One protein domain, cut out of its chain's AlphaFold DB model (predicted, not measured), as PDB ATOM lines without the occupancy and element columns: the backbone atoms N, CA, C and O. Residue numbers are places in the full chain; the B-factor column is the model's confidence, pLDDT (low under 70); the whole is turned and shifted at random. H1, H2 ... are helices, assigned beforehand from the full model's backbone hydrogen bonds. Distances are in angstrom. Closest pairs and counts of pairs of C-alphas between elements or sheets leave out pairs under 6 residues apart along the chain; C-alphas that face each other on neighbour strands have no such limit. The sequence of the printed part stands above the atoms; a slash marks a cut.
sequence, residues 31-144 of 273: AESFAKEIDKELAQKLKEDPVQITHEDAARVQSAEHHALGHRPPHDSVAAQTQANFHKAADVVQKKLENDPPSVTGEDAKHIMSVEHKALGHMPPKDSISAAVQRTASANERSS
ATOM      1  N   ALA A  31     -41.344  30.682  -9.082       65.69
ATOM      2  CA  ALA A  31     -41.738  29.353  -8.613       65.69
ATOM      3  C   ALA A  31     -40.861  28.248  -9.224       65.69
ATOM      4  O   ALA A  31     -40.466  27.309  -8.533       65.69
ATOM      5  N   GLU A  32     -40.491  28.388 -10.502       70.56
ATOM      6  CA  GLU A  32     -39.556  27.469 -11.154       70.56
ATOM      7  C   GLU A  32     -38.140  27.553 -10.576       70.56
ATOM      8  O   GLU A  32     -37.477  26.522 -10.446       70.56
ATOM      9  N   SER A  33     -37.645  28.754 -10.254       75.94
ATOM     10  CA  SER A  33     -36.332  28.901  -9.611       75.94
ATOM     11  C   SER A  33     -36.316  28.294  -8.210       75.94
ATOM     12  O   SER A  33     -35.371  27.585  -7.876       75.94
ATOM     13  N   PHE A  34     -37.382  28.498  -7.431       74.25
ATOM     14  CA  PHE A  34     -37.493  27.972  -6.071       74.25
ATOM     15  C   PHE A  34     -37.549  26.436  -6.042       74.25
ATOM     16  O   PHE A  34     -36.863  25.811  -5.234       74.25
ATOM     17  N   ALA A  35     -38.289  25.813  -6.969       71.56
ATOM     18  CA  ALA A  35     -38.298  24.355  -7.119       71.56
ATOM     19  C   ALA A  35     -36.894  23.806  -7.443       71.56
ATOM     20  O   ALA A  35     -36.402  22.924  -6.745       71.56
ATOM     21  N   LYS A  36     -36.201  24.399  -8.429       79.75
ATOM     22  CA  LYS A  36     -34.843  23.985  -8.842       79.75
ATOM     23  C   LYS A  36     -33.798  24.156  -7.730       79.75
ATOM     24  O   LYS A  36     -32.819  23.410  -7.697       79.75
ATOM     25  N   GLU A  37     -33.973  25.132  -6.840       84.56
ATOM     26  CA  GLU A  37     -33.088  25.348  -5.689       84.56
ATOM     27  C   GLU A  37     -33.313  24.297  -4.590       84.56
ATOM     28  O   GLU A  37     -32.345  23.677  -4.145       84.56
ATOM     29  N   ILE A  38     -34.575  24.005  -4.246       78.12
ATOM     30  CA  ILE A  38     -34.943  22.924  -3.312       78.12
ATOM     31  C   ILE A  38     -34.455  21.564  -3.821       78.12
ATOM     32  O   ILE A  38     -33.835  20.815  -3.064       78.12
ATOM     33  N   ASP A  39     -34.682  21.253  -5.100       77.50
ATOM     34  CA  ASP A  39     -34.239  19.996  -5.712       77.50
ATOM     35  C   ASP A  39     -32.717  19.839  -5.623       77.50
ATOM     36  O   ASP A  39     -32.215  18.743  -5.379       77.50
ATOM     37  N   LYS A  40     -31.964  20.935  -5.775       82.62
ATOM     38  CA  LYS A  40     -30.501  20.928  -5.673       82.62
ATOM     39  C   LYS A  40     -30.021  20.751  -4.232       82.62
ATOM     40  O   LYS A  40     -29.099  19.965  -4.013       82.62
ATOM     41  N   GLU A  41     -30.632  21.440  -3.266       83.44
ATOM     42  CA  GLU A  41     -30.319  21.287  -1.838       83.44
ATOM     43  C   GLU A  41     -30.585  19.846  -1.376       83.44
ATOM     44  O   GLU A  41     -29.727  19.211  -0.758       83.44
ATOM     45  N   LEU A  42     -31.743  19.285  -1.733       77.19
ATOM     46  CA  LEU A  42     -32.110  17.932  -1.324       77.19
ATOM     47  C   LEU A  42     -31.388  16.844  -2.119       77.19
ATOM     48  O   LEU A  42     -31.024  15.835  -1.527       77.19
ATOM     49  N   ALA A  43     -31.044  17.061  -3.392       78.44
ATOM     50  CA  ALA A  43     -30.129  16.175  -4.118       78.44
ATOM     51  C   ALA A  43     -28.696  16.193  -3.553       78.44
ATOM     52  O   ALA A  43     -27.947  15.238  -3.778       78.44
ATOM     53  N   GLN A  44     -28.294  17.251  -2.840       83.06
ATOM     54  CA  GLN A  44     -27.037  17.283  -2.092       83.06
ATOM     55  C   GLN A  44     -27.174  16.539  -0.753       83.06
ATOM     56  O   GLN A  44     -26.401  15.614  -0.509       83.06
ATOM     57  N   LYS A  45     -28.222  16.814   0.037       78.94
ATOM     58  CA  LYS A  45     -28.534  16.058   1.268       78.94
ATOM     59  C   LYS A  45     -28.694  14.549   1.025       78.94
ATOM     60  O   LYS A  45     -28.177  13.761   1.805       78.94
ATOM     61  N   LEU A  46     -29.317  14.132  -0.085       74.44
ATOM     62  CA  LEU A  46     -29.425  12.718  -0.493       74.44
ATOM     63  C   LEU A  46     -28.062  12.036  -0.698       74.44
ATOM     64  O   LEU A  46     -27.972  10.817  -0.552       74.44
ATOM     65  N   LYS A  47     -27.038  12.792  -1.115       79.44
ATOM     66  CA  LYS A  47     -25.682  12.278  -1.371       79.44
ATOM     67  C   LYS A  47     -24.819  12.271  -0.117       79.44
ATOM     68  O   LYS A  47     -23.954  11.409  -0.011       79.44
ATOM     69  N   GLU A  48     -25.029  13.237   0.771       80.31
ATOM     70  CA  GLU A  48     -24.275  13.383   2.016       80.31
ATOM     71  C   GLU A  48     -24.825  12.447   3.105       80.31
ATOM     72  O   GLU A  48     -24.084  11.594   3.581       80.31
ATOM     73  N   ASP A  49     -26.123  12.523   3.424       71.81
ATOM     74  CA  ASP A  49     -26.769  11.734   4.485       71.81
ATOM     75  C   ASP A  49     -28.217  11.327   4.104       71.81
ATOM     76  O   ASP A  49     -29.190  11.967   4.519       71.81
ATOM     77  N   PRO A  50     -28.424  10.214   3.366       64.88
ATOM     78  CA  PRO A  50     -29.758   9.791   2.912       64.88
ATOM     79  C   PRO A  50     -30.717   9.374   4.043       64.88
ATOM     80  O   PRO A  50     -31.891   9.120   3.779       64.88
ATOM     81  N   VAL A  51     -30.231   9.276   5.285       64.25
ATOM     82  CA  VAL A  51     -31.003   8.878   6.476       64.25
ATOM     83  C   VAL A  51     -31.652  10.081   7.178       64.25
ATOM     84  O   VAL A  51     -32.660   9.908   7.855       64.25
ATOM     85  N   GLN A  52     -31.133  11.303   7.000       67.44
ATOM     86  CA  GLN A  52     -31.645  12.504   7.685       67.44
ATOM     87  C   GLN A  52     -32.848  13.168   6.990       67.44
ATOM     88  O   GLN A  52     -33.320  14.212   7.435       67.44
ATOM     89  N   ILE A  53     -33.356  12.600   5.892       72.00
ATOM     90  CA  ILE A  53     -34.432  13.226   5.114       72.00
ATOM     91  C   ILE A  53     -35.751  13.136   5.887       72.00
ATOM     92  O   ILE A  53     -36.307  12.052   6.088       72.00
ATOM     93  N   THR A  54     -36.273  14.287   6.310       70.75
ATOM     94  CA  THR A  54     -37.500  14.345   7.108       70.75
ATOM     95  C   THR A  54     -38.746  14.175   6.238       70.75
ATOM     96  O   THR A  54     -38.740  14.405   5.026       70.75
ATOM     97  N   HIS A  55     -39.872  13.796   6.858       69.62
ATOM     98  CA  HIS A  55     -41.166  13.736   6.160       69.62
ATOM     99  C   HIS A  55     -41.576  15.098   5.578       69.62
ATOM    100  O   HIS A  55     -42.174  15.145   4.502       69.62
ATOM    101  N   GLU A  56     -41.202  16.192   6.243       74.38
ATOM    102  CA  GLU A  56     -41.492  17.554   5.801       74.38
ATOM    103  C   GLU A  56     -40.680  17.933   4.556       74.38
ATOM    104  O   GLU A  56     -41.243  18.525   3.635       74.38
ATOM    105  N   ASP A  57     -39.412  17.520   4.465       78.81
ATOM    106  CA  ASP A  57     -38.599  17.686   3.251       78.81
ATOM    107  C   ASP A  57     -39.206  16.920   2.067       78.81
ATOM    108  O   ASP A  57     -39.386  17.469   0.980       78.81
ATOM    109  N   ALA A  58     -39.614  15.667   2.293       78.00
ATOM    110  CA  ALA A  58     -40.250  14.838   1.272       78.00
ATOM    111  C   ALA A  58     -41.577  15.423   0.771       78.00
ATOM    112  O   ALA A  58     -41.838  15.447  -0.434       78.00
ATOM    113  N   ALA A  59     -42.412  15.921   1.687       80.62
ATOM    114  CA  ALA A  59     -43.658  16.599   1.348       80.62
ATOM    115  C   ALA A  59     -43.402  17.921   0.603       80.62
ATOM    116  O   ALA A  59     -44.133  18.242  -0.336       80.62
ATOM    117  N   ARG A  60     -42.349  18.663   0.975       83.38
ATOM    118  CA  ARG A  60     -41.940  19.913   0.321       83.38
ATOM    119  C   ARG A  60     -41.512  19.675  -1.128       83.38
ATOM    120  O   ARG A  60     -42.061  20.338  -2.004       83.38
ATOM    121  N   VAL A  61     -40.631  18.705  -1.393       84.31
ATOM    122  CA  VAL A  61     -40.218  18.334  -2.767       84.31
ATOM    123  C   VAL A  61     -41.412  17.845  -3.574       84.31
ATOM    124  O   VAL A  61     -41.651  18.330  -4.674       84.31
ATOM    125  N   GLN A  62     -42.221  16.937  -3.021       83.38
ATOM    126  CA  GLN A  62     -43.367  16.388  -3.746       83.38
ATOM    127  C   GLN A  62     -44.409  17.464  -4.098       83.38
ATOM    128  O   GLN A  62     -45.018  17.394  -5.166       83.38
ATOM    129  N   SER A  63     -44.597  18.465  -3.233       84.31
ATOM    130  CA  SER A  63     -45.444  19.632  -3.506       84.31
ATOM    131  C   SER A  63     -44.823  20.564  -4.554       84.31
ATOM    132  O   SER A  63     -45.517  20.983  -5.479       84.31
ATOM    133  N   ALA A  64     -43.517  20.843  -4.460       81.88
ATOM    134  CA  ALA A  64     -42.793  21.691  -5.408       81.88
ATOM    135  C   ALA A  64     -42.777  21.088  -6.824       81.88
ATOM    136  O   ALA A  64     -43.187  21.756  -7.771       81.88
ATOM    137  N   GLU A  65     -42.409  19.809  -6.968       82.75
ATOM    138  CA  GLU A  65     -42.450  19.089  -8.247       82.75
ATOM    139  C   GLU A  65     -43.875  19.032  -8.816       82.75
ATOM    140  O   GLU A  65     -44.074  19.307  -9.998       82.75
ATOM    141  N   HIS A  66     -44.890  18.727  -7.995       83.75
ATOM    142  CA  HIS A  66     -46.282  18.705  -8.456       83.75
ATOM    143  C   HIS A  66     -46.761  20.089  -8.921       83.75
ATOM    144  O   HIS A  66     -47.507  20.188  -9.895       83.75
ATOM    145  N   HIS A  67     -46.342  21.163  -8.247       82.62
ATOM    146  CA  HIS A  67     -46.696  22.527  -8.632       82.62
ATOM    147  C   HIS A  67     -45.966  22.975  -9.907       82.62
ATOM    148  O   HIS A  67     -46.586  23.618 -10.755       82.62
ATOM    149  N   ALA A  68     -44.688  22.624 -10.067       79.56
ATOM    150  CA  ALA A  68     -43.892  22.966 -11.245       79.56
ATOM    151  C   ALA A  68     -44.328  22.181 -12.496       79.56
ATOM    152  O   ALA A  68     -44.387  22.738 -13.588       79.56
ATOM    153  N   LEU A  69     -44.656  20.895 -12.339       82.12
ATOM    154  CA  LEU A  69     -45.057  20.016 -13.442       82.12
ATOM    155  C   LEU A  69     -46.562  20.072 -13.757       82.12
ATOM    156  O   LEU A  69     -46.982  19.621 -14.821       82.12
ATOM    157  N   GLY A  70     -47.396  20.560 -12.833       85.94
ATOM    158  CA  GLY A  70     -48.860  20.572 -12.968       85.94
ATOM    159  C   GLY A  70     -49.519  19.185 -12.933       85.94
ATOM    160  O   GLY A  70     -50.728  19.065 -13.132       85.94
ATOM    161  N   HIS A  71     -48.745  18.128 -12.684       83.81
ATOM    162  CA  HIS A  71     -49.204  16.746 -12.621       83.81
ATOM    163  C   HIS A  71     -48.350  15.915 -11.657       83.81
ATOM    164  O   HIS A  71     -47.269  16.329 -11.233       83.81
ATOM    165  N   ARG A  72     -48.828  14.711 -11.322       79.56
ATOM    166  CA  ARG A  72     -48.164  13.797 -10.380       79.56
ATOM    167  C   ARG A  72     -46.701  13.538 -10.795       79.56
ATOM    168  O   ARG A  72     -46.482  13.247 -11.973       79.56
ATOM    169  N   PRO A  73     -45.720  13.625  -9.873       78.19
ATOM    170  CA  PRO A  73     -44.318  13.416 -10.222       78.19
ATOM    171  C   PRO A  73     -44.037  12.041 -10.853       78.19
ATOM    172  O   PRO A  73     -44.670  11.054 -10.457       78.19
ATOM    173  N   PRO A  74     -43.108  11.954 -11.826       79.69
ATOM    174  CA  PRO A  74     -42.683  10.683 -12.406       79.69
ATOM    175  C   PRO A  74     -41.882   9.843 -11.400       79.69
ATOM    176  O   PRO A  74     -41.314  10.358 -10.445       79.69
ATOM    177  N   HIS A  75     -41.808   8.530 -11.630       75.62
ATOM    178  CA  HIS A  75     -41.187   7.573 -10.702       75.62
ATOM    179  C   HIS A  75     -39.661   7.717 -10.550       75.62
ATOM    180  O   HIS A  75     -39.109   7.224  -9.571       75.62
ATOM    181  N   ASP A  76     -39.003   8.427 -11.468       81.00
ATOM    182  CA  ASP A  76     -37.567   8.728 -11.406       81.00
ATOM    183  C   ASP A  76     -37.258  10.096 -10.756       81.00
ATOM    184  O   ASP A  76     -36.088  10.475 -10.652       81.00
ATOM    185  N   SER A  77     -38.283  10.856 -10.335       83.19
ATOM    186  CA  SER A  77     -38.132  12.217  -9.794       83.19
ATOM    187  C   SER A  77     -37.423  12.262  -8.436       83.19
ATOM    188  O   SER A  77     -37.258  11.238  -7.763       83.19
ATOM    189  N   VAL A  78     -37.034  13.458  -7.986       77.44
ATOM    190  CA  VAL A  78     -36.410  13.644  -6.669       77.44
ATOM    191  C   VAL A  78     -37.413  13.307  -5.565       77.44
ATOM    192  O   VAL A  78     -37.030  12.656  -4.592       77.44
ATOM    193  N   ALA A  79     -38.705  13.625  -5.724       75.56
ATOM    194  CA  ALA A  79     -39.739  13.181  -4.780       75.56
ATOM    195  C   ALA A  79     -39.863  11.649  -4.719       75.56
ATOM    196  O   ALA A  79     -40.008  11.088  -3.631       75.56
ATOM    197  N   ALA A  80     -39.790  10.960  -5.860       78.12
ATOM    198  CA  ALA A  80     -39.894   9.504  -5.916       78.12
ATOM    199  C   ALA A  80     -38.645   8.803  -5.343       78.12
ATOM    200  O   ALA A  80     -38.772   7.876  -4.543       78.12
ATOM    201  N   GLN A  81     -37.441   9.298  -5.650       78.94
ATOM    202  CA  GLN A  81     -36.191   8.833  -5.033       78.94
ATOM    203  C   GLN A  81     -36.173   9.088  -3.523       78.94
ATOM    204  O   GLN A  81     -35.754   8.227  -2.747       78.94
ATOM    205  N   THR A  82     -36.685  10.245  -3.099       72.12
ATOM    206  CA  THR A  82     -36.872  10.577  -1.688       72.12
ATOM    207  C   THR A  82     -37.775   9.537  -1.027       72.12
ATOM    208  O   THR A  82     -37.345   8.902  -0.071       72.12
ATOM    209  N   GLN A  83     -38.962   9.255  -1.581       74.69
ATOM    210  CA  GLN A  83     -39.866   8.202  -1.087       74.69
ATOM    211  C   GLN A  83     -39.222   6.807  -1.055       74.69
ATOM    212  O   GLN A  83     -39.400   6.079  -0.079       74.69
ATOM    213  N   ALA A  84     -38.421   6.440  -2.056       75.06
ATOM    214  CA  ALA A  84     -37.684   5.175  -2.053       75.06
ATOM    215  C   ALA A  84     -36.672   5.081  -0.892       75.06
ATOM    216  O   ALA A  84     -36.422   3.989  -0.377       75.06
ATOM    217  N   ASN A  85     -36.118   6.207  -0.433       73.06
ATOM    218  CA  ASN A  85     -35.246   6.245   0.742       73.06
ATOM    219  C   ASN A  85     -36.017   6.131   2.075       73.06
ATOM    220  O   ASN A  85     -35.463   5.557   3.008       73.06
ATOM    221  N   PHE A  86     -37.297   6.532   2.165       67.94
ATOM    222  CA  PHE A  86     -38.134   6.262   3.359       67.94
ATOM    223  C   PHE A  86     -38.281   4.762   3.631       67.94
ATOM    224  O   PHE A  86     -38.219   4.327   4.778       67.94
ATOM    225  N   HIS A  87     -38.432   3.947   2.584       73.31
ATOM    226  CA  HIS A  87     -38.490   2.493   2.749       73.31
ATOM    227  C   HIS A  87     -37.170   1.928   3.304       73.31
ATOM    228  O   HIS A  87     -37.197   1.113   4.220       73.31
ATOM    229  N   LYS A  88     -36.016   2.436   2.851       79.25
ATOM    230  CA  LYS A  88     -34.699   2.046   3.396       79.25
ATOM    231  C   LYS A  88     -34.502   2.512   4.842       79.25
ATOM    232  O   LYS A  88     -33.897   1.798   5.636       79.25
ATOM    233  N   ALA A  89     -35.005   3.696   5.195       72.62
ATOM    234  CA  ALA A  89     -34.995   4.176   6.575       72.62
ATOM    235  C   ALA A  89     -35.809   3.243   7.489       72.62
ATOM    236  O   ALA A  89     -35.390   2.980   8.617       72.62
ATOM    237  N   ALA A  90     -36.901   2.655   6.985       81.44
ATOM    238  CA  ALA A  90     -37.658   1.660   7.734       81.44
ATOM    239  C   ALA A  90     -36.850   0.386   8.041       81.44
ATOM    240  O   ALA A  90     -36.836  -0.053   9.192       81.44
ATOM    241  N   ASP A  91     -36.088  -0.132   7.072       85.88
ATOM    242  CA  ASP A  91     -35.175  -1.267   7.290       85.88
ATOM    243  C   ASP A  91     -34.092  -0.953   8.339       85.88
ATOM    244  O   ASP A  91     -33.681  -1.825   9.109       85.88
ATOM    245  N   VAL A  92     -33.605   0.295   8.383       86.06
ATOM    246  CA  VAL A  92     -32.618   0.746   9.380       86.06
ATOM    247  C   VAL A  92     -33.232   0.767  10.781       86.06
ATOM    248  O   VAL A  92     -32.616   0.253  11.711       86.06
ATOM    249  N   VAL A  93     -34.445   1.298  10.947       86.88
ATOM    250  CA  VAL A  93     -35.141   1.299  12.247       86.88
ATOM    251  C   VAL A  93     -35.502  -0.115  12.694       86.88
ATOM    252  O   VAL A  93     -35.358  -0.420  13.876       86.88
ATOM    253  N   GLN A  94     -35.907  -1.003  11.783       88.38
ATOM    254  CA  GLN A  94     -36.128  -2.409  12.126       88.38
ATOM    255  C   GLN A  94     -34.832  -3.059  12.640       88.38
ATOM    256  O   GLN A  94     -34.839  -3.704  13.687       88.38
ATOM    257  N   LYS A  95     -33.690  -2.813  11.983       91.31
ATOM    258  CA  LYS A  95     -32.385  -3.286  12.472       91.31
ATOM    259  C   LYS A  95     -31.997  -2.672  13.818       91.31
ATOM    260  O   LYS A  95     -31.442  -3.394  14.642       91.31
ATOM    261  N   LYS A  96     -32.299  -1.392  14.080       89.75
ATOM    262  CA  LYS A  96     -32.136  -0.801  15.425       89.75
ATOM    263  C   LYS A  96     -32.992  -1.551  16.451       89.75
ATOM    264  O   LYS A  96     -32.472  -1.946  17.482       89.75
ATOM    265  N   LEU A  97     -34.267  -1.808  16.153       91.06
ATOM    266  CA  LEU A  97     -35.188  -2.518  17.049       91.06
ATOM    267  C   LEU A  97     -34.690  -3.931  17.409       91.06
ATOM    268  O   LEU A  97     -34.861  -4.361  18.548       91.06
ATOM    269  N   GLU A  98     -34.082  -4.636  16.453       91.69
ATOM    270  CA  GLU A  98     -33.545  -5.992  16.635       91.69
ATOM    271  C   GLU A  98     -32.188  -6.025  17.367       91.69
ATOM    272  O   GLU A  98     -31.957  -6.935  18.162       91.69
ATOM    273  N   ASN A  99     -31.290  -5.064  17.110       93.94
ATOM    274  CA  ASN A  99     -29.905  -5.096  17.610       93.94
ATOM    275  C   ASN A  99     -29.652  -4.186  18.824       93.94
ATOM    276  O   ASN A  99     -28.834  -4.526  19.675       93.94
ATOM    277  N   ASP A 100     -30.319  -3.033  18.894       92.50
ATOM    278  CA  ASP A 100     -30.143  -2.019  19.941       92.50
ATOM    279  C   ASP A 100     -31.477  -1.302  20.257       92.50
ATOM    280  O   ASP A 100     -31.667  -0.120  19.936       92.50
ATOM    281  N   PRO A 101     -32.448  -2.005  20.877       90.44
ATOM    282  CA  PRO A 101     -33.749  -1.433  21.208       90.44
ATOM    283  C   PRO A 101     -33.722  -0.117  22.017       90.44
ATOM    284  O   PRO A 101     -34.596   0.706  21.736       90.44
ATOM    285  N   PRO A 102     -32.789   0.174  22.958       92.06
ATOM    286  CA  PRO A 102     -32.774   1.469  23.648       92.06
ATOM    287  C   PRO A 102     -32.381   2.663  22.757       92.06
ATOM    288  O   PRO A 102     -32.656   3.799  23.133       92.06
ATOM    289  N   SER A 103     -31.799   2.441  21.570       91.12
ATOM    290  CA  SER A 103     -31.518   3.507  20.589       91.12
ATOM    291  C   SER A 103     -32.775   4.001  19.848       91.12
ATOM    292  O   SER A 103     -32.756   5.063  19.227       91.12
ATOM    293  N   VAL A 104     -33.883   3.254  19.903       93.38
ATOM    294  CA  VAL A 104     -35.125   3.582  19.184       93.38
ATOM    295  C   VAL A 104     -35.807   4.815  19.788       93.38
ATOM    296  O   VAL A 104     -36.181   4.819  20.963       93.38
ATOM    297  N   THR A 105     -36.029   5.844  18.968       92.88
ATOM    298  CA  THR A 105     -36.631   7.125  19.378       92.88
ATOM    299  C   THR A 105     -38.119   7.240  19.020       92.88
ATOM    300  O   THR A 105     -38.639   6.534  18.149       92.88
ATOM    301  N   GLY A 106     -38.824   8.195  19.638       91.50
ATOM    302  CA  GLY A 106     -40.195   8.554  19.252       91.50
ATOM    303  C   GLY A 106     -40.319   9.143  17.839       91.50
ATOM    304  O   GLY A 106     -41.412   9.144  17.267       91.50
ATOM    305  N   GLU A 107     -39.222   9.625  17.251       88.62
ATOM    306  CA  GLU A 107     -39.170  10.079  15.857       88.62
ATOM    307  C   GLU A 107     -39.105   8.894  14.893       88.62
ATOM    308  O   GLU A 107     -39.920   8.830  13.968       88.62
ATOM    309  N   ASP A 108     -38.243   7.906  15.178       90.56
ATOM    310  CA  ASP A 108     -38.207   6.627  14.456       90.56
ATOM    311  C   ASP A 108     -39.620   5.996  14.440       90.56
ATOM    312  O   ASP A 108     -40.139   5.643  13.381       90.56
ATOM    313  N   ALA A 109     -40.312   5.942  15.587       93.06
ATOM    314  CA  ALA A 109     -41.668   5.387  15.686       93.06
ATOM    315  C   ALA A 109     -42.704   6.087  14.785       93.06
ATOM    316  O   ALA A 109     -43.472   5.422  14.081       93.06
ATOM    317  N   LYS A 110     -42.723   7.428  14.769       90.94
ATOM    318  CA  LYS A 110     -43.617   8.214  13.893       90.94
ATOM    319  C   LYS A 110     -43.293   7.987  12.417       90.94
ATOM    320  O   LYS A 110     -44.209   7.938  11.593       90.94
ATOM    321  N   HIS A 111     -42.010   7.844  12.088       87.56
ATOM    322  CA  HIS A 111     -41.541   7.602  10.729       87.56
ATOM    323  C   HIS A 111     -42.073   6.264  10.194       87.56
ATOM    324  O   HIS A 111     -42.744   6.255   9.160       87.56
ATOM    325  N   ILE A 112     -41.877   5.160  10.929       91.00
ATOM    326  CA  ILE A 112     -42.371   3.827  10.526       91.00
ATOM    327  C   ILE A 112     -43.893   3.813  10.401       91.00
ATOM    328  O   ILE A 112     -44.406   3.373   9.375       91.00
ATOM    329  N   MET A 113     -44.609   4.401  11.365       91.81
ATOM    330  CA  MET A 113     -46.073   4.502  11.317       91.81
ATOM    331  C   MET A 113     -46.574   5.223  10.055       91.81
ATOM    332  O   MET A 113     -47.560   4.801   9.451       91.81
ATOM    333  N   SER A 114     -45.890   6.289   9.625       88.31
ATOM    334  CA  SER A 114     -46.220   7.033   8.402       88.31
ATOM    335  C   SER A 114     -45.939   6.221   7.133       88.31
ATOM    336  O   SER A 114     -46.764   6.209   6.216       88.31
ATOM    337  N   VAL A 115     -44.807   5.512   7.075       85.12
ATOM    338  CA  VAL A 115     -44.445   4.643   5.939       85.12
ATOM    339  C   VAL A 115     -45.418   3.471   5.817       85.12
ATOM    340  O   VAL A 115     -45.947   3.229   4.732       85.12
ATOM    341  N   GLU A 116     -45.726   2.790   6.922       87.06
ATOM    342  CA  GLU A 116     -46.640   1.648   6.928       87.06
ATOM    343  C   GLU A 116     -48.076   2.075   6.584       87.06
ATOM    344  O   GLU A 116     -48.713   1.452   5.735       87.06
ATOM    345  N   HIS A 117     -48.564   3.198   7.129       89.06
ATOM    346  CA  HIS A 117     -49.871   3.750   6.752       89.06
ATOM    347  C   HIS A 117     -49.937   4.109   5.258       89.06
ATOM    348  O   HIS A 117     -50.968   3.899   4.613       89.06
ATOM    349  N   LYS A 118     -48.869   4.667   4.675       82.50
ATOM    350  CA  LYS A 118     -48.826   4.974   3.233       82.50
ATOM    351  C   LYS A 118     -48.803   3.710   2.373       82.50
ATOM    352  O   LYS A 118     -49.429   3.711   1.317       82.50
ATOM    353  N   ALA A 119     -48.124   2.653   2.819       78.06
ATOM    354  CA  ALA A 119     -48.057   1.374   2.112       78.06
ATOM    355  C   ALA A 119     -49.383   0.591   2.168       78.06
ATOM    356  O   ALA A 119     -49.800   0.023   1.162       78.06
ATOM    357  N   LEU A 120     -50.058   0.586   3.324       84.12
ATOM    358  CA  LEU A 120     -51.334  -0.112   3.533       84.12
ATOM    359  C   LEU A 120     -52.561   0.697   3.076       84.12
ATOM    360  O   LEU A 120     -53.620   0.132   2.817       84.12
ATOM    361  N   GLY A 121     -52.451   2.027   3.013       88.44
ATOM    362  CA  GLY A 121     -53.579   2.931   2.760       88.44
ATOM    363  C   GLY A 121     -54.523   3.116   3.957       88.44
ATOM    364  O   GLY A 121     -55.528   3.815   3.838       88.44
ATOM    365  N   HIS A 122     -54.209   2.524   5.111       90.62
ATOM    366  CA  HIS A 122     -54.993   2.594   6.342       90.62
ATOM    367  C   HIS A 122     -54.090   2.568   7.583       90.62
ATOM    368  O   HIS A 122     -52.892   2.308   7.490       90.62
ATOM    369  N   MET A 123     -54.676   2.800   8.762       90.81
ATOM    370  CA  MET A 123     -53.965   2.715  10.042       90.81
ATOM    371  C   MET A 123     -53.275   1.341  10.190       90.81
ATOM    372  O   MET A 123     -53.944   0.323   9.968       90.81
ATOM    373  N   PRO A 124     -51.978   1.277  10.551       89.69
ATOM    374  CA  PRO A 124     -51.290   0.005  10.741       89.69
ATOM    375  C   PRO A 124     -51.889  -0.793  11.918       89.69
ATOM    376  O   PRO A 124     -52.370  -0.198  12.892       89.69
ATOM    377  N   PRO A 125     -51.906  -2.139  11.848       90.81
ATOM    378  CA  PRO A 125     -52.466  -2.978  12.903       90.81
ATOM    379  C   PRO A 125     -51.605  -2.957  14.178       90.81
ATOM    380  O   PRO A 125     -50.407  -2.691  14.150       90.81
ATOM    381  N   LYS A 126     -52.210  -3.291  15.326       91.56
ATOM    382  CA  LYS A 126     -51.559  -3.233  16.658       91.56
ATOM    383  C   LYS A 126     -50.365  -4.183  16.830       91.56
ATOM    384  O   LYS A 126     -49.558  -3.995  17.745       91.56
ATOM    385  N   ASP A 127     -50.271  -5.175  15.955       91.69
ATOM    386  CA  ASP A 127     -49.235  -6.207  15.952       91.69
ATOM    387  C   ASP A 127     -48.146  -5.925  14.902       91.69
ATOM    388  O   ASP A 127     -47.266  -6.755  14.687       91.69
ATOM    389  N   SER A 128     -48.186  -4.757  14.245       93.38
ATOM    390  CA  SER A 128     -47.203  -4.385  13.230       93.38
ATOM    391  C   SER A 128     -45.865  -3.910  13.799       93.38
ATOM    392  O   SER A 128     -45.719  -3.625  14.995       93.38
ATOM    393  N   ILE A 129     -44.892  -3.754  12.897       90.38
ATOM    394  CA  ILE A 129     -43.575  -3.184  13.195       90.38
ATOM    395  C   ILE A 129     -43.729  -1.757  13.739       90.38
ATOM    396  O   ILE A 129     -43.131  -1.453  14.767       90.38
ATOM    397  N   SER A 130     -44.590  -0.912  13.152       92.31
ATOM    398  CA  SER A 130     -44.872   0.437  13.681       92.31
ATOM    399  C   SER A 130     -45.291   0.406  15.151       92.31
ATOM    400  O   SER A 130     -44.767   1.159  15.970       92.31
ATOM    401  N   ALA A 131     -46.208  -0.500  15.504       92.94
ATOM    402  CA  ALA A 131     -46.696  -0.635  16.870       92.94
ATOM    403  C   ALA A 131     -45.623  -1.196  17.821       92.94
ATOM    404  O   ALA A 131     -45.579  -0.812  18.991       92.94
ATOM    405  N   ALA A 132     -44.735  -2.073  17.342       93.62
ATOM    406  CA  ALA A 132     -43.585  -2.551  18.109       93.62
ATOM    407  C   ALA A 132     -42.564  -1.429  18.370       93.62
ATOM    408  O   ALA A 132     -42.233  -1.180  19.528       93.62
ATOM    409  N   VAL A 133     -42.146  -0.701  17.328       94.50
ATOM    410  CA  VAL A 133     -41.224   0.446  17.422       94.50
ATOM    411  C   VAL A 133     -41.793   1.518  18.356       94.50
ATOM    412  O   VAL A 133     -41.077   2.004  19.226       94.50
ATOM    413  N   GLN A 134     -43.090   1.835  18.258       95.00
ATOM    414  CA  GLN A 134     -43.746   2.801  19.145       95.00
ATOM    415  C   GLN A 134     -43.758   2.352  20.613       95.00
ATOM    416  O   GLN A 134     -43.509   3.170  21.499       95.00
ATOM    417  N   ARG A 135     -44.012   1.064  20.895       93.69
ATOM    418  CA  ARG A 135     -43.935   0.522  22.264       93.69
ATOM    419  C   ARG A 135     -42.524   0.649  22.840       93.69
ATOM    420  O   ARG A 135     -42.396   1.072  23.986       93.69
ATOM    421  N   THR A 136     -41.497   0.327  22.054       93.94
ATOM    422  CA  THR A 136     -40.090   0.441  22.470       93.94
ATOM    423  C   THR A 136     -39.690   1.899  22.685       93.94
ATOM    424  O   THR A 136     -39.211   2.231  23.763       93.94
ATOM    425  N   ALA A 137     -39.990   2.793  21.739       94.12
ATOM    426  CA  ALA A 137     -39.730   4.228  21.867       94.12
ATOM    427  C   ALA A 137     -40.347   4.823  23.143       94.12
ATOM    428  O   ALA A 137     -39.647   5.437  23.942       94.12
ATOM    429  N   SER A 138     -41.634   4.567  23.404       93.06
ATOM    430  CA  SER A 138     -42.292   5.050  24.626       93.06
ATOM    431  C   SER A 138     -41.793   4.379  25.911       93.06
ATOM    432  O   SER A 138     -41.988   4.933  26.993       93.06
ATOM    433  N   ALA A 139     -41.178   3.195  25.843       92.06
ATOM    434  CA  ALA A 139     -40.491   2.591  26.985       92.06
ATOM    435  C   ALA A 139     -39.125   3.255  27.232       92.06
ATOM    436  O   ALA A 139     -38.779   3.518  28.385       92.06
ATOM    437  N   ASN A 140     -38.397   3.589  26.163       91.25
ATOM    438  CA  ASN A 140     -37.123   4.303  26.217       91.25
ATOM    439  C   ASN A 140     -37.311   5.720  26.771       91.25
ATOM    440  O   ASN A 140     -36.648   6.067  27.740       91.25
ATOM    441  N   GLU A 141     -38.280   6.484  26.249       88.75
ATOM    442  CA  GLU A 141     -38.635   7.834  26.724       88.75
ATOM    443  C   GLU A 141     -38.934   7.842  28.234       88.75
ATOM    444  O   GLU A 141     -38.358   8.621  28.989       88.75
ATOM    445  N   ARG A 142     -39.747   6.891  28.721       85.31
ATOM    446  CA  ARG A 142     -40.028   6.729  30.163       85.31
ATOM    447  C   ARG A 142     -38.800   6.350  30.990       85.31
ATOM    448  O   ARG A 142     -38.771   6.635  32.183       85.31
ATOM    449  N   SER A 143     -37.830   5.671  30.382       79.38
ATOM    450  CA  SER A 143     -36.594   5.249  31.044       79.38
ATOM    451  C   SER A 143     -35.569   6.387  31.095       79.38
ATOM    452  O   SER A 143     -34.869   6.523  32.097       79.38
ATOM    453  N   SER A 144     -35.517   7.247  30.071       67.94
ATOM    454  CA  SER A 144     -34.702   8.469  30.062       67.94
ATOM    455  C   SER A 144     -35.287   9.583  30.934       67.94
ATOM    456  O   SER A 144     -34.532  10.291  31.598       67.94
TER     457      SER A 144
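Overview. This is residues 31 to 144 of the 273 residues of the protein "SMP domain-containing protein" of Botryosphaeria parva (strain UCR-NP2) (UniProt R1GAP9). One long helix, H3, is the spine of an elongated model, with two helical hairpins at different places along it: H1 and H2 pack on its first residues, H4 and H5 on its later ones. H4 crosses H3 steeply, and the two hairpins are largely separate. The printed part has 114 residues, with five named helices, H1 to H5 in chain order, and no named strand: all helix. It is only just compact, close to loose, with a radius of gyration of the C-alphas of 15.9 A and spans of 47 by 30 by 21 A.

Arrangement. H1, residues 31 to 48, and H2, residues 55 to 69, form a hairpin; their closest C-alphas, of Ala 35 and Ala 64, are 5.5 A apart. H3, residues 78 to 99, is the hub and touches H2 with residues 78 to 83 alone, closest at the C-alphas of Gln 62 and Ala 79, 5.0 A. H1, H2 and H3 make an up and down bundle, each running against the one before. H4, residues 106 to 120, touches H3 at a steep tilt of 59 degrees, closest at Ala 90 and Ile 112, C-alphas 5.9 A apart. H5, residues 129 to 144, forms a hairpin with H4, closest C-alphas Ala 109 and Gln 134, 4.8 A. H1 and H5 are apart. Every O i to N i+4 pair is within hydrogen-bond range in H2, H4 and H5; in H1 13 of 14 are, in H3 16 of 18.

Along the chain. H1 begins at C-alpha 31 (-41.738, 29.353, -8.613) and is 25.9 A long; H3 is 31.4 A. H5 ends at C-alpha 144 (-34.702, 8.469, 30.062).

Size, cuts and confidence. The C-alphas farthest apart, of Gly 70 and Ser 143, are 48.2 A apart. The printed part has no cut, and its four links are short. Mean pLDDT of the printed part is 83.2; residues 31, 50 to 52, 55, 86 and 144 are under 70.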